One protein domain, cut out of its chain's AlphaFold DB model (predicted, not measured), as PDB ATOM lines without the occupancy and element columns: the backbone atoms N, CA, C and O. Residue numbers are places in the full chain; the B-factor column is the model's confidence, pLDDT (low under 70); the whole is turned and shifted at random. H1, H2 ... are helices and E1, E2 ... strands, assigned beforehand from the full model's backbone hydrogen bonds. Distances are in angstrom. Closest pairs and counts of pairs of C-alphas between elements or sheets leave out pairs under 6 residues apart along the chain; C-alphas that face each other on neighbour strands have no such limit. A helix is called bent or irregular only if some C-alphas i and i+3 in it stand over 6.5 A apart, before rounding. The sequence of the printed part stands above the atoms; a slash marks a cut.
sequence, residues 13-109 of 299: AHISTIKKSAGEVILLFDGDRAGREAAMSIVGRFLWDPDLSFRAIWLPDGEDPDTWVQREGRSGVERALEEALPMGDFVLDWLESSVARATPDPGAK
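This is residues 13 to 109 of the 299 residues of a protein of Leptospirillum ferrodiazotrophum (UniProt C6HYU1). A narrow ribbon of two parallel strands, E1 and E2, runs through the middle, with H2 over one face and the sharply kinked H3 over the other. H4 starts beside E2 and carries the chain outward toward the small H5 at one far end, where residues 100 to 107 stand free; H1 is a short turn at the opposite end. The printed part has 97 residues with five named helices and two named strands, in the order H1 E1 H2 E2 H3 H4 H5, and its class is mostly helix. It is only just compact, close to loose, with a radius of gyration of the C-alphas of 14.8 A and spans of 46 by 33 by 20 A.

H1, residues 13 to 18, comes closest to E1, residues 24 to 29, at the C-alphas of Ile 18 and Val 25, 7.9 A apart. E1 is the parallel neighbour of E2, residues 53 to 58, at 22 degrees; N 27 and O 55 are 2.9 A apart and N 55 and O 25 are 3.0 A apart, within hydrogen-bond range. Between them in the chain is H2, residues 33 to 44, and E1, H2 and E2 form a strand-helix-strand unit, two parallel strands joined through a helix, with a right-handed crossover. The closest C-alphas of E1 and H2 are those of Phe 29 and Gly 35, 5.8 A. For H3, residues 65 to 83, and E2 they are those of Ile 57 and Ala 80, 7.4 A. Residues 85 to 86 pair antiparallel with residues 55 to 56 of E2. H4, residues 87 to 101, comes closest to E2 at the C-alphas of Met 87 and Arg 55, 5.0 A. H2 and H4 are close but not clearly touching, with the C-alphas of Arg 36 and Trp 94 7.2 A apart, at a steep tilt of 39 degrees, opposite ways. H3 and H4 are apart. Every O i to N i+4 pair is within hydrogen-bond range in H1, H2 and H4, and 13 of 15 are in H3; H5, residues 106 to 109, is too short for such a pair.

H1 begins at C-alpha 13, (159.893, 135.333, 286.730). E1 is 16.2 A long, H2 17.0 A and E2 17.2 A. H3, 15.6 A, has a kink of 116 degrees near residue 74 and is irregular, with C-alphas 71 and 74 9.3 A apart. H4, 21.1 A, begins at C-alpha 87, (168.089, 153.851, 287.628). H5 ends at C-alpha 109, (163.755, 162.457, 307.603).

The two C-alphas farthest apart are those of Lys 20 and Asp 105, 46.3 A. The printed part has no cut and no long link. Mean pLDDT of the printed part is 84.0; residues 45 to 48 are under 70.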
ATOM      1  N   ALA A  13     160.401 136.074 287.886       76.00
ATOM      2  CA  ALA A  13     159.893 135.333 286.730       76.00
ATOM      3  C   ALA A  13     159.662 136.232 285.499       76.00
ATOM      4  O   ALA A  13     159.951 135.830 284.368       76.00
ATOM      5  N   HIS A  14     159.187 137.462 285.715       78.19
ATOM      6  CA  HIS A  14     159.015 138.450 284.650       78.19
ATOM      7  C   HIS A  14     160.378 138.894 284.109       78.19
ATOM      8  O   HIS A  14     160.582 138.890 282.897       78.19
ATOM      9  N   ILE A  15     161.346 139.159 284.992       79.69
ATOM     10  CA  ILE A  15     162.711 139.553 284.609       79.69
ATOM     11  C   ILE A  15     163.402 138.467 283.781       79.69
ATOM     12  O   ILE A  15     163.929 138.750 282.707       79.69
ATOM     13  N   SER A  16     163.305 137.201 284.203       80.19
ATOM     14  CA  SER A  16     163.845 136.065 283.443       80.19
ATOM     15  C   SER A  16     163.233 135.929 282.044       80.19
ATOM     16  O   SER A  16     163.892 135.429 281.131       80.19
ATOM     17  N   THR A  17     161.984 136.360 281.865       82.94
ATOM     18  CA  THR A  17     161.314 136.349 280.559       82.94
ATOM     19  C   THR A  17     161.802 137.505 279.691       82.94
ATOM     20  O   THR A  17     162.213 137.273 278.557       82.94
ATOM     21  N   ILE A  18     161.833 138.724 280.238       83.69
ATOM     22  CA  ILE A  18     162.272 139.939 279.534       83.69
ATOM     23  C   ILE A  18     163.716 139.801 279.042       83.69
ATOM     24  O   ILE A  18     164.000 140.097 277.882       83.69
ATOM     25  N   LYS A  19     164.600 139.247 279.877       83.50
ATOM     26  CA  LYS A  19     166.015 139.005 279.560       83.50
ATOM     27  C   LYS A  19     166.252 138.173 278.299       83.50
ATOM     28  O   LYS A  19     167.280 138.316 277.647       83.50
ATOM     29  N   LYS A  20     165.312 137.302 277.917       84.31
ATOM     30  CA  LYS A  20     165.430 136.500 276.684       84.31
ATOM     31  C   LYS A  20     165.184 137.319 275.415       84.31
ATOM     32  O   LYS A  20     165.474 136.836 274.326       84.31
ATOM     33  N   SER A  21     164.592 138.505 275.542       82.00
ATOM     34  CA  SER A  21     164.082 139.292 274.416       82.00
ATOM     35  C   SER A  21     164.612 140.725 274.370       82.00
ATOM     36  O   SER A  21     164.495 141.361 273.326       82.00
ATOM     37  N   ALA A  22     165.191 141.241 275.457       84.75
ATOM     38  CA  ALA A  22     165.758 142.583 275.530       84.75
ATOM     39  C   ALA A  22     166.964 142.623 276.481       84.75
ATOM     40  O   ALA A  22     166.987 141.897 277.470       84.75
ATOM     41  N   GLY A  23     167.939 143.489 276.182       84.94
ATOM     42  CA  GLY A  23     169.067 143.818 277.072       84.94
ATOM     43  C   GLY A  23     168.843 145.083 277.911       84.94
ATOM     44  O   GLY A  23     169.656 145.418 278.767       84.94
ATOM     45  N   GLU A  24     167.743 145.797 277.667       86.56
ATOM     46  CA  GLU A  24     167.364 147.007 278.395       86.56
ATOM     47  C   GLU A  24     165.876 146.971 278.746       86.56
ATOM     48  O   GLU A  24     165.037 146.569 277.935       86.56
ATOM     49  N   VAL A  25     165.565 147.411 279.963       87.88
ATOM     50  CA  VAL A  25     164.213 147.558 280.492       87.88
ATOM     51  C   VAL A  25     164.005 149.009 280.905       87.88
ATOM     52  O   VAL A  25     164.739 149.536 281.741       87.88
ATOM     53  N   ILE A  26     162.981 149.641 280.336       88.94
ATOM     54  CA  ILE A  26     162.557 150.990 280.709       88.94
ATOM     55  C   ILE A  26     161.250 150.869 281.487       88.94
ATOM     56  O   ILE A  26     160.259 150.355 280.965       88.94
ATOM     57  N   LEU A  27     161.269 151.299 282.746       87.56
ATOM     58  CA  LEU A  27     160.112 151.285 283.636       87.56
ATOM     59  C   LEU A  27     159.397 152.634 283.580       87.56
ATOM     60  O   LEU A  27     160.026 153.676 283.748       87.56
ATOM     61  N   LEU A  28     158.087 152.612 283.366       87.06
ATOM     62  CA  LEU A  28     157.246 153.799 283.453       87.06
ATOM     63  C   LEU A  28     156.557 153.778 284.815       87.06
ATOM     64  O   LEU A  28     155.955 152.766 285.180       87.06
ATOM     65  N   PHE A  29     156.684 154.869 285.560       85.31
ATOM     66  CA  PHE A  29     156.056 155.032 286.865       85.31
ATOM     67  C   PHE A  29     155.123 156.234 286.854       85.31
ATOM     68  O   PHE A  29     155.471 157.284 286.309       85.31
ATOM     69  N   ASP A  30     153.977 156.091 287.511       83.38
ATOM     70  CA  ASP A  30     153.030 157.189 287.685       83.38
ATOM     71  C   ASP A  30     153.700 158.322 288.475       83.38
ATOM     72  O   ASP A  30     154.419 158.085 289.455       83.38
ATOM     73  N   GLY A  31     153.482 159.567 288.039       77.25
ATOM     74  CA  GLY A  31     154.079 160.753 288.664       77.25
ATOM     75  C   GLY A  31     153.543 161.060 290.063       77.25
ATOM     76  O   GLY A  31     154.194 161.773 290.836       77.25
ATOM     77  N   ASP A  32     152.386 160.485 290.406       79.88
ATOM     78  CA  ASP A  32     151.691 160.751 291.655       79.88
ATOM     79  C   ASP A  32     152.411 160.170 292.892       79.88
ATOM     80  O   ASP A  32     153.411 159.446 292.824       79.88
ATOM     81  N   ARG A  33     151.906 160.510 294.083       74.19
ATOM     82  CA  ARG A  33     152.499 160.048 295.346       74.19
ATOM     83  C   ARG A  33     152.497 158.518 295.470       74.19
ATOM     84  O   ARG A  33     153.469 157.959 295.969       74.19
ATOM     85  N   ALA A  34     151.424 157.859 295.038       73.75
ATOM     86  CA  ALA A  34     151.273 156.415 295.159       73.75
ATOM     87  C   ALA A  34     152.205 155.670 294.187       73.75
ATOM     88  O   ALA A  34     152.844 154.695 294.584       73.75
ATOM     89  N   GLY A  35     152.359 156.167 292.959       74.19
ATOM     90  CA  GLY A  35     153.297 155.669 291.957       74.19
ATOM     91  C   GLY A  35     154.745 155.778 292.418       74.19
ATOM     92  O   GLY A  35     155.515 154.825 292.292       74.19
ATOM     93  N   ARG A  36     155.105 156.893 293.064       77.25
ATOM     94  CA  ARG A  36     156.440 157.084 293.655       77.25
ATOM     95  C   ARG A  36     156.731 156.127 294.812       77.25
ATOM     96  O   ARG A  36     157.843 155.610 294.901       77.25
ATOM     97  N   GLU A  37     155.755 155.856 295.676       75.75
ATOM     98  CA  GLU A  37     155.885 154.846 296.741       75.75
ATOM     99  C   GLU A  37     155.964 153.419 296.162       75.75
ATOM    100  O   GLU A  37     156.779 152.597 296.595       75.75
ATOM    101  N   ALA A  38     155.172 153.119 295.129       76.12
ATOM    102  CA  ALA A  38     155.212 151.835 294.433       76.12
ATOM    103  C   ALA A  38     156.562 151.597 293.737       76.12
ATOM    104  O   ALA A  38     157.094 150.480 293.786       76.12
ATOM    105  N   ALA A  39     157.157 152.647 293.160       78.50
ATOM    106  CA  ALA A  39     158.473 152.596 292.537       78.50
ATOM    107  C   ALA A  39     159.553 152.127 293.519       78.50
ATOM    108  O   ALA A  39     160.348 151.252 293.176       78.50
ATOM    109  N   MET A  40     159.533 152.606 294.769       76.88
ATOM    110  CA  MET A  40     160.484 152.158 295.794       76.88
ATOM    111  C   MET A  40     160.401 150.659 296.053       76.88
ATOM    112  O   MET A  40     161.418 149.972 296.149       76.88
ATOM    113  N   SER A  41     159.175 150.151 296.182       73.38
ATOM    114  CA  SER A  41     158.928 148.731 296.410       73.38
ATOM    115  C   SER A  41     159.500 147.905 295.262       73.38
ATOM    116  O   SER A  41     160.135 146.883 295.496       73.38
ATOM    117  N   ILE A  42     159.332 148.371 294.026       76.31
ATOM    118  CA  ILE A  42     159.829 147.698 292.828       76.31
ATOM    119  C   ILE A  42     161.365 147.741 292.763       76.31
ATOM    120  O   ILE A  42     161.994 146.689 292.647       76.31
ATOM    121  N   VAL A  43     161.981 148.915 292.929       79.50
ATOM    122  CA  VAL A  43     163.447 149.084 292.900       79.50
ATOM    123  C   VAL A  43     164.126 148.307 294.036       79.50
ATOM    124  O   VAL A  43     165.135 147.633 293.821       79.50
ATOM    125  N   GLY A  44     163.546 148.334 295.239       71.44
ATOM    126  CA  GLY A  44     164.056 147.622 296.412       71.44
ATOM    127  C   GLY A  44     163.893 146.095 296.361       71.44
ATOM    128  O   GLY A  44     164.548 145.387 297.128       71.44
ATOM    129  N   ARG A  45     163.048 145.554 295.468       68.44
ATOM    130  CA  ARG A  45     162.698 144.117 295.384       68.44
ATOM    131  C   ARG A  45     163.492 143.318 294.346       68.44
ATOM    132  O   ARG A  45     163.006 142.289 293.887       68.44
ATOM    133  N   PHE A  46     164.746 143.685 294.089       60.94
ATOM    134  CA  PHE A  46     165.698 142.876 293.304       60.94
ATOM    135  C   PHE A  46     165.467 142.874 291.788       60.94
ATOM    136  O   PHE A  46     165.371 141.815 291.170       60.94
ATOM    137  N   LEU A  47     165.445 144.048 291.159       62.31
ATOM    138  CA  LEU A  47     165.463 144.102 289.693       62.31
ATOM    139  C   LEU A  47     166.851 143.934 289.077       62.31
ATOM    140  O   LEU A  47     166.960 143.845 287.866       62.31
ATOM    141  N   TRP A  48     167.907 143.854 289.874       67.94
ATOM    142  CA  TRP A  48     169.267 143.911 289.357       67.94
ATOM    143  C   TRP A  48     169.718 142.560 288.806       67.94
ATOM    144  O   TRP A  48     170.271 141.726 289.521       67.94
ATOM    145  N   ASP A  49     169.453 142.354 287.520       73.62
ATOM    146  CA  ASP A  49     170.078 141.310 286.717       73.62
ATOM    147  C   ASP A  49     171.308 141.909 286.006       73.62
ATOM    148  O   ASP A  49     171.170 142.942 285.352       73.62
ATOM    149  N   PRO A  50     172.507 141.307 286.130       73.31
ATOM    150  CA  PRO A  50     173.738 141.857 285.555       73.31
ATOM    151  C   PRO A  50     173.720 141.944 284.023       73.31
ATOM    152  O   PRO A  50     174.496 142.707 283.454       73.31
ATOM    153  N   ASP A  51     172.839 141.191 283.362       78.62
ATOM    154  CA  ASP A  51     172.710 141.184 281.905       78.62
ATOM    155  C   ASP A  51     171.599 142.131 281.408       78.62
ATOM    156  O   ASP A  51     171.285 142.140 280.215       78.62
ATOM    157  N   LEU A  52     170.973 142.906 282.304       83.88
ATOM    158  CA  LEU A  52     169.937 143.881 281.970       83.88
ATOM    159  C   LEU A  52     170.305 145.290 282.440       83.88
ATOM    160  O   LEU A  52     170.581 145.532 283.613       83.88
ATOM    161  N   SER A  53     170.206 146.247 281.519       85.88
ATOM    162  CA  SER A  53     170.185 147.671 281.850       85.88
ATOM    163  C   SER A  53     168.785 148.084 282.300       85.88
ATOM    164  O   SER A  53     167.795 147.721 281.661       85.88
ATOM    165  N   PHE A  54     168.694 148.872 283.372       87.62
ATOM    166  CA  PHE A  54     167.433 149.437 283.853       87.62
ATOM    167  C   PHE A  54     167.457 150.961 283.776       87.62
ATOM    168  O   PHE A  54     168.334 151.618 284.348       87.62
ATOM    169  N   ARG A  55     166.441 151.517 283.116       91.06
ATOM    170  CA  ARG A  55     166.125 152.948 283.113       91.06
ATOM    171  C   ARG A  55     164.677 153.165 283.533       91.06
ATOM    172  O   ARG A  55     163.881 152.224 283.544       91.06
ATOM    173  N   ALA A  56     164.337 154.386 283.910       90.44
ATOM    174  CA  ALA A  56     163.001 154.715 284.377       90.44
ATOM    175  C   ALA A  56     162.552 156.110 283.938       90.44
ATOM    176  O   ALA A  56     163.367 157.014 283.762       90.44
ATOM    177  N   ILE A  57     161.243 156.267 283.769       90.62
ATOM    178  CA  ILE A  57     160.582 157.517 283.393       90.62
ATOM    179  C   ILE A  57     159.499 157.805 284.432       90.62
ATOM    180  O   ILE A  57     158.697 156.922 284.751       90.62
ATOM    181  N   TRP A  58     159.461 159.044 284.924       88.38
ATOM    182  CA  TRP A  58     158.294 159.571 285.625       88.38
ATOM    183  C   TRP A  58     157.288 160.088 284.612       88.38
ATOM    184  O   TRP A  58     157.613 160.945 283.789       88.38
ATOM    185  N   LEU A  59     156.065 159.583 284.685       87.94
ATOM    186  CA  LEU A  59     154.956 160.162 283.948       87.94
ATOM    187  C   LEU A  59     154.501 161.475 284.600       87.94
ATOM    188  O   LEU A  59     154.763 161.697 285.785       87.94
ATOM    189  N   PRO A  60     153.821 162.358 283.850       83.62
ATOM    190  CA  PRO A  60     153.151 163.511 284.438       83.62
ATOM    191  C   PRO A  60     152.120 163.090 285.498       83.62
ATOM    192  O   PRO A  60     151.554 161.999 285.438       83.62
ATOM    193  N   ASP A  61     151.855 163.970 286.463       80.38
ATOM    194  CA  ASP A  61     150.882 163.700 287.524       80.38
ATOM    195  C   ASP A  61     149.488 163.407 286.947       80.38
ATOM    196  O   ASP A  61     148.955 164.181 286.150       80.38
ATOM    197  N   GLY A  62     148.880 162.306 287.396       79.12
ATOM    198  CA  GLY A  62     147.540 161.888 286.973       79.12
ATOM    199  C   GLY A  62     147.478 161.172 285.621       79.12
ATOM    200  O   GLY A  62     146.381 160.824 285.191       79.12
ATOM    201  N   GLU A  63     148.620 160.938 284.974       78.88
ATOM    202  CA  GLU A  63     148.718 160.098 283.781       78.88
ATOM    203  C   GLU A  63     149.076 158.664 284.169       78.88
ATOM    204  O   GLU A  63     150.026 158.439 284.923       78.88
ATOM    205  N   ASP A  64     148.352 157.698 283.607       81.31
ATOM    206  CA  ASP A  64     148.748 156.293 283.629       81.31
ATOM    207  C   ASP A  64     149.509 155.935 282.335       81.31
ATOM    208  O   ASP A  64     149.349 156.610 281.311       81.31
ATOM    209  N   PRO A  65     150.340 154.876 282.326       82.06
ATOM    210  CA  PRO A  65     151.155 154.539 281.165       82.06
ATOM    211  C   PRO A  65     150.333 154.270 279.902       82.06
ATOM    212  O   PRO A  65     150.781 154.607 278.805       82.06
ATOM    213  N   ASP A  66     149.147 153.671 280.039       83.25
ATOM    214  CA  ASP A  66     148.324 153.268 278.900       83.25
ATOM    215  C   ASP A  66     147.715 154.498 278.220       83.25
ATOM    216  O   ASP A  66     147.752 154.607 276.987       83.25
ATOM    217  N   THR A  67     147.168 155.437 278.999       84.88
ATOM    218  CA  THR A  67     146.589 156.682 278.471       84.88
ATOM    219  C   THR A  67     147.662 157.635 277.959       84.88
ATOM    220  O   THR A  67     147.504 158.202 276.872       84.88
ATOM    221  N   TRP A  68     148.792 157.735 278.659       87.94
ATOM    222  CA  TRP A  68     149.913 158.572 278.249       87.94
ATOM    223  C   TRP A  68     150.475 158.140 276.889       87.94
ATOM    224  O   TRP A  68     150.629 158.968 275.988       87.94
ATOM    225  N   VAL A  69     150.696 156.835 276.679       87.00
ATOM    226  CA  VAL A  69     151.176 156.314 275.385       87.00
ATOM    227  C   VAL A  69     150.173 156.556 274.262       87.00
ATOM    228  O   VAL A  69     150.573 156.903 273.147       87.00
ATOM    229  N   GLN A  70     148.875 156.400 274.533       86.88
ATOM    230  CA  GLN A  70     147.836 156.686 273.541       86.88
ATOM    231  C   GLN A  70     147.821 158.162 273.138       86.88
ATOM    232  O   GLN A  70     147.629 158.471 271.961       86.88
ATOM    233  N   ARG A  71     148.046 159.065 274.096       89.31
ATOM    234  CA  ARG A  71     148.050 160.512 273.872       89.31
ATOM    235  C   ARG A  71     149.299 160.995 273.137       89.31
ATOM    236  O   ARG A  71     149.184 161.741 272.170       89.31
ATOM    237  N   GLU A  72     150.479 160.596 273.601       86.94
ATOM    238  CA  GLU A  72     151.767 161.036 273.048       86.94
ATOM    239  C   GLU A  72     152.066 160.412 271.678       86.94
ATOM    240  O   GLU A  72     152.810 160.971 270.864       86.94
ATOM    241  N   GLY A  73     151.485 159.240 271.412       89.44
ATOM    242  CA  GLY A  73     151.739 158.475 270.206       89.44
ATOM    243  C   GLY A  73     153.199 158.038 270.085       89.44
ATOM    244  O   GLY A  73     154.024 158.178 270.987       89.44
ATOM    245  N   ARG A  74     153.548 157.482 268.923       88.56
ATOM    246  CA  ARG A  74     154.862 156.860 268.713       88.56
ATOM    247  C   ARG A  74     156.035 157.821 268.931       88.56
ATOM    248  O   ARG A  74     156.992 157.459 269.604       88.56
ATOM    249  N   SER A  75     155.963 159.023 268.367       89.44
ATOM    250  CA  SER A  75     157.059 159.994 268.430       89.44
ATOM    251  C   SER A  75     157.251 160.582 269.828       89.44
ATOM    252  O   SER A  75     158.378 160.883 270.213       89.44
ATOM    253  N   GLY A  76     156.179 160.762 270.606       88.12
ATOM    254  CA  GLY A  76     156.297 161.197 271.996       88.12
ATOM    255  C   GLY A  76     156.894 160.109 272.887       88.12
ATOM    256  O   GLY A  76     157.789 160.400 273.677       88.12
ATOM    257  N   VAL A  77     156.507 158.848 272.671       88.00
ATOM    258  CA  VAL A  77     157.124 157.707 273.360       88.00
ATOM    259  C   VAL A  77     158.607 157.592 273.027       88.00
ATOM    260  O   VAL A  77     159.411 157.498 273.943       88.00
ATOM    261  N   GLU A  78     158.992 157.638 271.748       90.00
ATOM    262  CA  GLU A  78     160.403 157.543 271.338       90.00
ATOM    263  C   GLU A  78     161.271 158.613 272.027       90.00
ATOM    264  O   GLU A  78     162.309 158.269 272.586       90.00
ATOM    265  N   ARG A  79     160.796 159.865 272.111       89.94
ATOM    266  CA  ARG A  79     161.487 160.933 272.860       89.94
ATOM    267  C   ARG A  79     161.611 160.629 274.352       89.94
ATOM    268  O   ARG A  79     162.687 160.775 274.919       89.94
ATOM    269  N   ALA A  80     160.544 160.159 274.992       87.62
ATOM    270  CA  ALA A  80     160.602 159.837 276.416       87.62
ATOM    271  C   ALA A  80     161.560 158.672 276.717       87.62
ATOM    272  O   ALA A  80     162.214 158.660 277.756       87.62
ATOM    273  N   LEU A  81     161.681 157.695 275.808       88.50
ATOM    274  CA  LEU A  81     162.649 156.601 275.945       88.50
ATOM    275  C   LEU A  81     164.102 157.101 275.842       88.50
ATOM    276  O   LEU A  81     164.993 156.528 276.477       88.50
ATOM    277  N   GLU A  82     164.357 158.158 275.070       90.00
ATOM    278  CA  GLU A  82     165.664 158.827 275.020       90.00
ATOM    279  C   GLU A  82     165.961 159.577 276.326       90.00
ATOM    280  O   GLU A  82     167.084 159.517 276.825       90.00
ATOM    281  N   GLU A  83     164.945 160.196 276.926       90.12
ATOM    282  CA  GLU A  83     165.038 160.943 278.189       90.12
ATOM    283  C   GLU A  83     164.995 160.055 279.447       90.12
ATOM    284  O   GLU A  83     165.160 160.550 280.563       90.12
ATOM    285  N   ALA A  84     164.798 158.740 279.294       92.19
ATOM    286  CA  ALA A  84     164.693 157.820 280.420       92.19
ATOM    287  C   ALA A  84     165.946 157.857 281.303       92.19
ATOM    288  O   ALA A  84     167.076 157.666 280.836       92.19
ATOM    289  N   LEU A  85     165.728 158.041 282.605       91.56
ATOM    290  CA  LEU A  85     166.782 158.198 283.593       91.56
ATOM    291  C   LEU A  85     167.462 156.857 283.875       91.56
ATOM    292  O   LEU A  85     166.774 155.855 284.101       91.56
ATOM    293  N   PRO A  86     168.803 156.816 283.960       91.50
ATOM    294  CA  PRO A  86     169.498 155.707 284.594       91.50
ATOM    295  C   PRO A  86     168.936 155.463 285.993       91.50
ATOM    296  O   PRO A  86     168.689 156.405 286.745       91.50
ATOM    297  N   MET A  87     168.777 154.199 286.381       89.56
ATOM    298  CA  MET A  87     168.089 153.851 287.628       89.56
ATOM    299  C   MET A  87     168.720 154.480 288.888       89.56
ATOM    300  O   MET A  87     168.017 154.821 289.835       89.56
ATOM    301  N   GLY A  88     170.040 154.698 288.906       90.81
ATOM    302  CA  GLY A  88     170.691 155.431 289.998       90.81
ATOM    303  C   GLY A  88     170.272 156.903 290.076       90.81
ATOM    304  O   GLY A  88     170.049 157.425 291.165       90.81
ATOM    305  N   ASP A  89     170.129 157.566 288.930       93.00
ATOM    306  CA  ASP A  89     169.710 158.968 288.878       93.00
ATOM    307  C   ASP A  89     168.206 159.094 289.174       93.00
ATOM    308  O   ASP A  89     167.799 160.007 289.886       93.00
ATOM    309  N   PHE A  90     167.402 158.108 288.767       91.75
ATOM    310  CA  PHE A  90     165.995 157.984 289.154       91.75
ATOM    311  C   PHE A  90     165.794 157.891 290.678       91.75
ATOM    312  O   PHE A  90     164.933 158.568 291.238       91.75
ATOM    313  N   VAL A  91     166.614 157.096 291.379       92.06
ATOM    314  CA  VAL A  91     166.563 156.993 292.852       92.06
ATOM    315  C   VAL A  91     166.891 158.332 293.526       92.06
ATOM    316  O   VAL A  91     166.324 158.654 294.570       92.06
ATOM    317  N   LEU A  92     167.791 159.125 292.939       94.25
ATOM    318  CA  LEU A  92     168.143 160.447 293.460       94.25
ATOM    319  C   LEU A  92     167.044 161.478 293.208       94.25
ATOM    320  O   LEU A  92     166.725 162.231 294.122       94.25
ATOM    321  N   ASP A  93     166.438 161.467 292.022       92.69
ATOM    322  CA  ASP A  93     165.289 162.318 291.695       92.69
ATOM    323  C   ASP A  93     164.097 162.037 292.625       92.69
ATOM    324  O   ASP A  93     163.476 162.956 293.174       92.69
ATOM    325  N   TRP A  94     163.832 160.752 292.900       91.56
ATOM    326  CA  TRP A  94     162.854 160.347 293.906       91.56
ATOM    327  C   TRP A  94     163.180 160.934 295.284       91.56
ATOM    328  O   TRP A  94     162.283 161.457 295.956       91.56
ATOM    329  N   LEU A  95     164.444 160.846 295.714       92.94
ATOM    330  CA  LEU A  95     164.869 161.305 297.034       92.94
ATOM    331  C   LEU A  95     164.723 162.822 297.150       92.94
ATOM    332  O   LEU A  95     164.142 163.296 298.122       92.94
ATOM    333  N   GLU A  96     165.199 163.571 296.159       93.00
ATOM    334  CA  GLU A  96     165.097 165.030 296.104       93.00
ATOM    335  C   GLU A  96     163.637 165.486 296.179       93.00
ATOM    336  O   GLU A  96     163.259 166.268 297.056       93.00
ATOM    337  N   SER A  97     162.790 164.900 295.334       89.62
ATOM    338  CA  SER A  97     161.351 165.150 295.327       89.62
ATOM    339  C   SER A  97     160.694 164.832 296.676       89.62
ATOM    340  O   SER A  97     159.766 165.516 297.109       89.62
ATOM    341  N   SER A  98     161.149 163.779 297.353       89.44
ATOM    342  CA  SER A  98     160.591 163.350 298.636       89.44
ATOM    343  C   SER A  98     161.064 164.224 299.795       89.44
ATOM    344  O   SER A  98     160.254 164.552 300.656       89.44
ATOM    345  N   VAL A  99     162.318 164.689 299.776       90.44
ATOM    346  CA  VAL A  99     162.827 165.699 300.716       90.44
ATOM    347  C   VAL A  99     162.034 166.999 300.578       90.44
ATOM    348  O   VAL A  99     161.622 167.562 301.587       90.44
ATOM    349  N   ALA A 100     161.760 167.445 299.349       89.06
ATOM    350  CA  ALA A 100     161.004 168.673 299.097       89.06
ATOM    351  C   ALA A 100     159.553 168.620 299.619       89.06
ATOM    352  O   ALA A 100     158.984 169.653 299.967       89.06
ATOM    353  N   ARG A 101     158.953 167.422 299.680       85.62
ATOM    354  CA  ARG A 101     157.584 167.197 300.182       85.62
ATOM    355  C   ARG A 101     157.514 166.835 301.667       85.62
ATOM    356  O   ARG A 101     156.428 166.887 302.241       85.62
ATOM    357  N   ALA A 102     158.621 166.404 302.264       84.44
ATOM    358  CA  ALA A 102     158.637 165.921 303.635       84.44
ATOM    359  C   ALA A 102     158.432 167.062 304.637       84.44
ATOM    360  O   ALA A 102     158.881 168.194 304.443       84.44
ATOM    361  N   THR A 103     157.786 166.747 305.757       80.56
ATOM    362  CA  THR A 103     157.776 167.639 306.913       80.56
ATOM    363  C   THR A 103     159.199 167.767 307.476       80.56
ATOM    364  O   THR A 103     159.939 166.783 307.481       80.56
ATOM    365  N   PRO A 104     159.615 168.944 307.989       79.00
ATOM    366  CA  PRO A 104     160.978 169.150 308.496       79.00
ATOM    367  C   PRO A 104     161.307 168.408 309.803       79.00
ATOM    368  O   PRO A 104     162.270 168.766 310.484       79.00
ATOM    369  N   ASP A 105     160.504 167.428 310.214       87.44
ATOM    370  CA  ASP A 105     160.705 166.732 311.474       87.44
ATOM    371  C   ASP A 105     161.760 165.611 311.350       87.44
ATOM    372  O   ASP A 105     161.919 164.988 310.292       87.44
ATOM    373  N   PRO A 106     162.496 165.315 312.438       81.00
ATOM    374  CA  PRO A 106     163.522 164.274 312.424       81.00
ATOM    375  C   PRO A 106     163.001 162.870 312.076       81.00
ATOM    376  O   PRO A 106     163.761 162.064 311.539       81.00
ATOM    377  N   GLY A 107     161.734 162.566 312.377       84.88
ATOM    378  CA  GLY A 107     161.130 161.258 312.129       84.88
ATOM    379  C   GLY A 107     160.885 161.011 310.644       84.88
ATOM    380  O   GLY A 107     161.324 159.988 310.117       84.88
ATOM    381  N   ALA A 108     160.270 161.972 309.949       85.69
ATOM    382  CA  ALA A 108     160.059 161.913 308.503       85.69
ATOM    383  C   ALA A 108     161.385 161.786 307.741       85.69
ATOM    384  O   ALA A 108     161.518 160.973 306.825       85.69
ATOM    385  N   LYS A 109     162.409 162.527 308.177       86.00
ATOM    386  CA  LYS A 109     163.755 162.457 307.603       86.00
ATOM    387  C   LYS A 109     164.421 161.091 307.811       86.00
ATOM    388  O   LYS A 109     165.071 160.584 306.899       86.00
TER     389      LYS A 109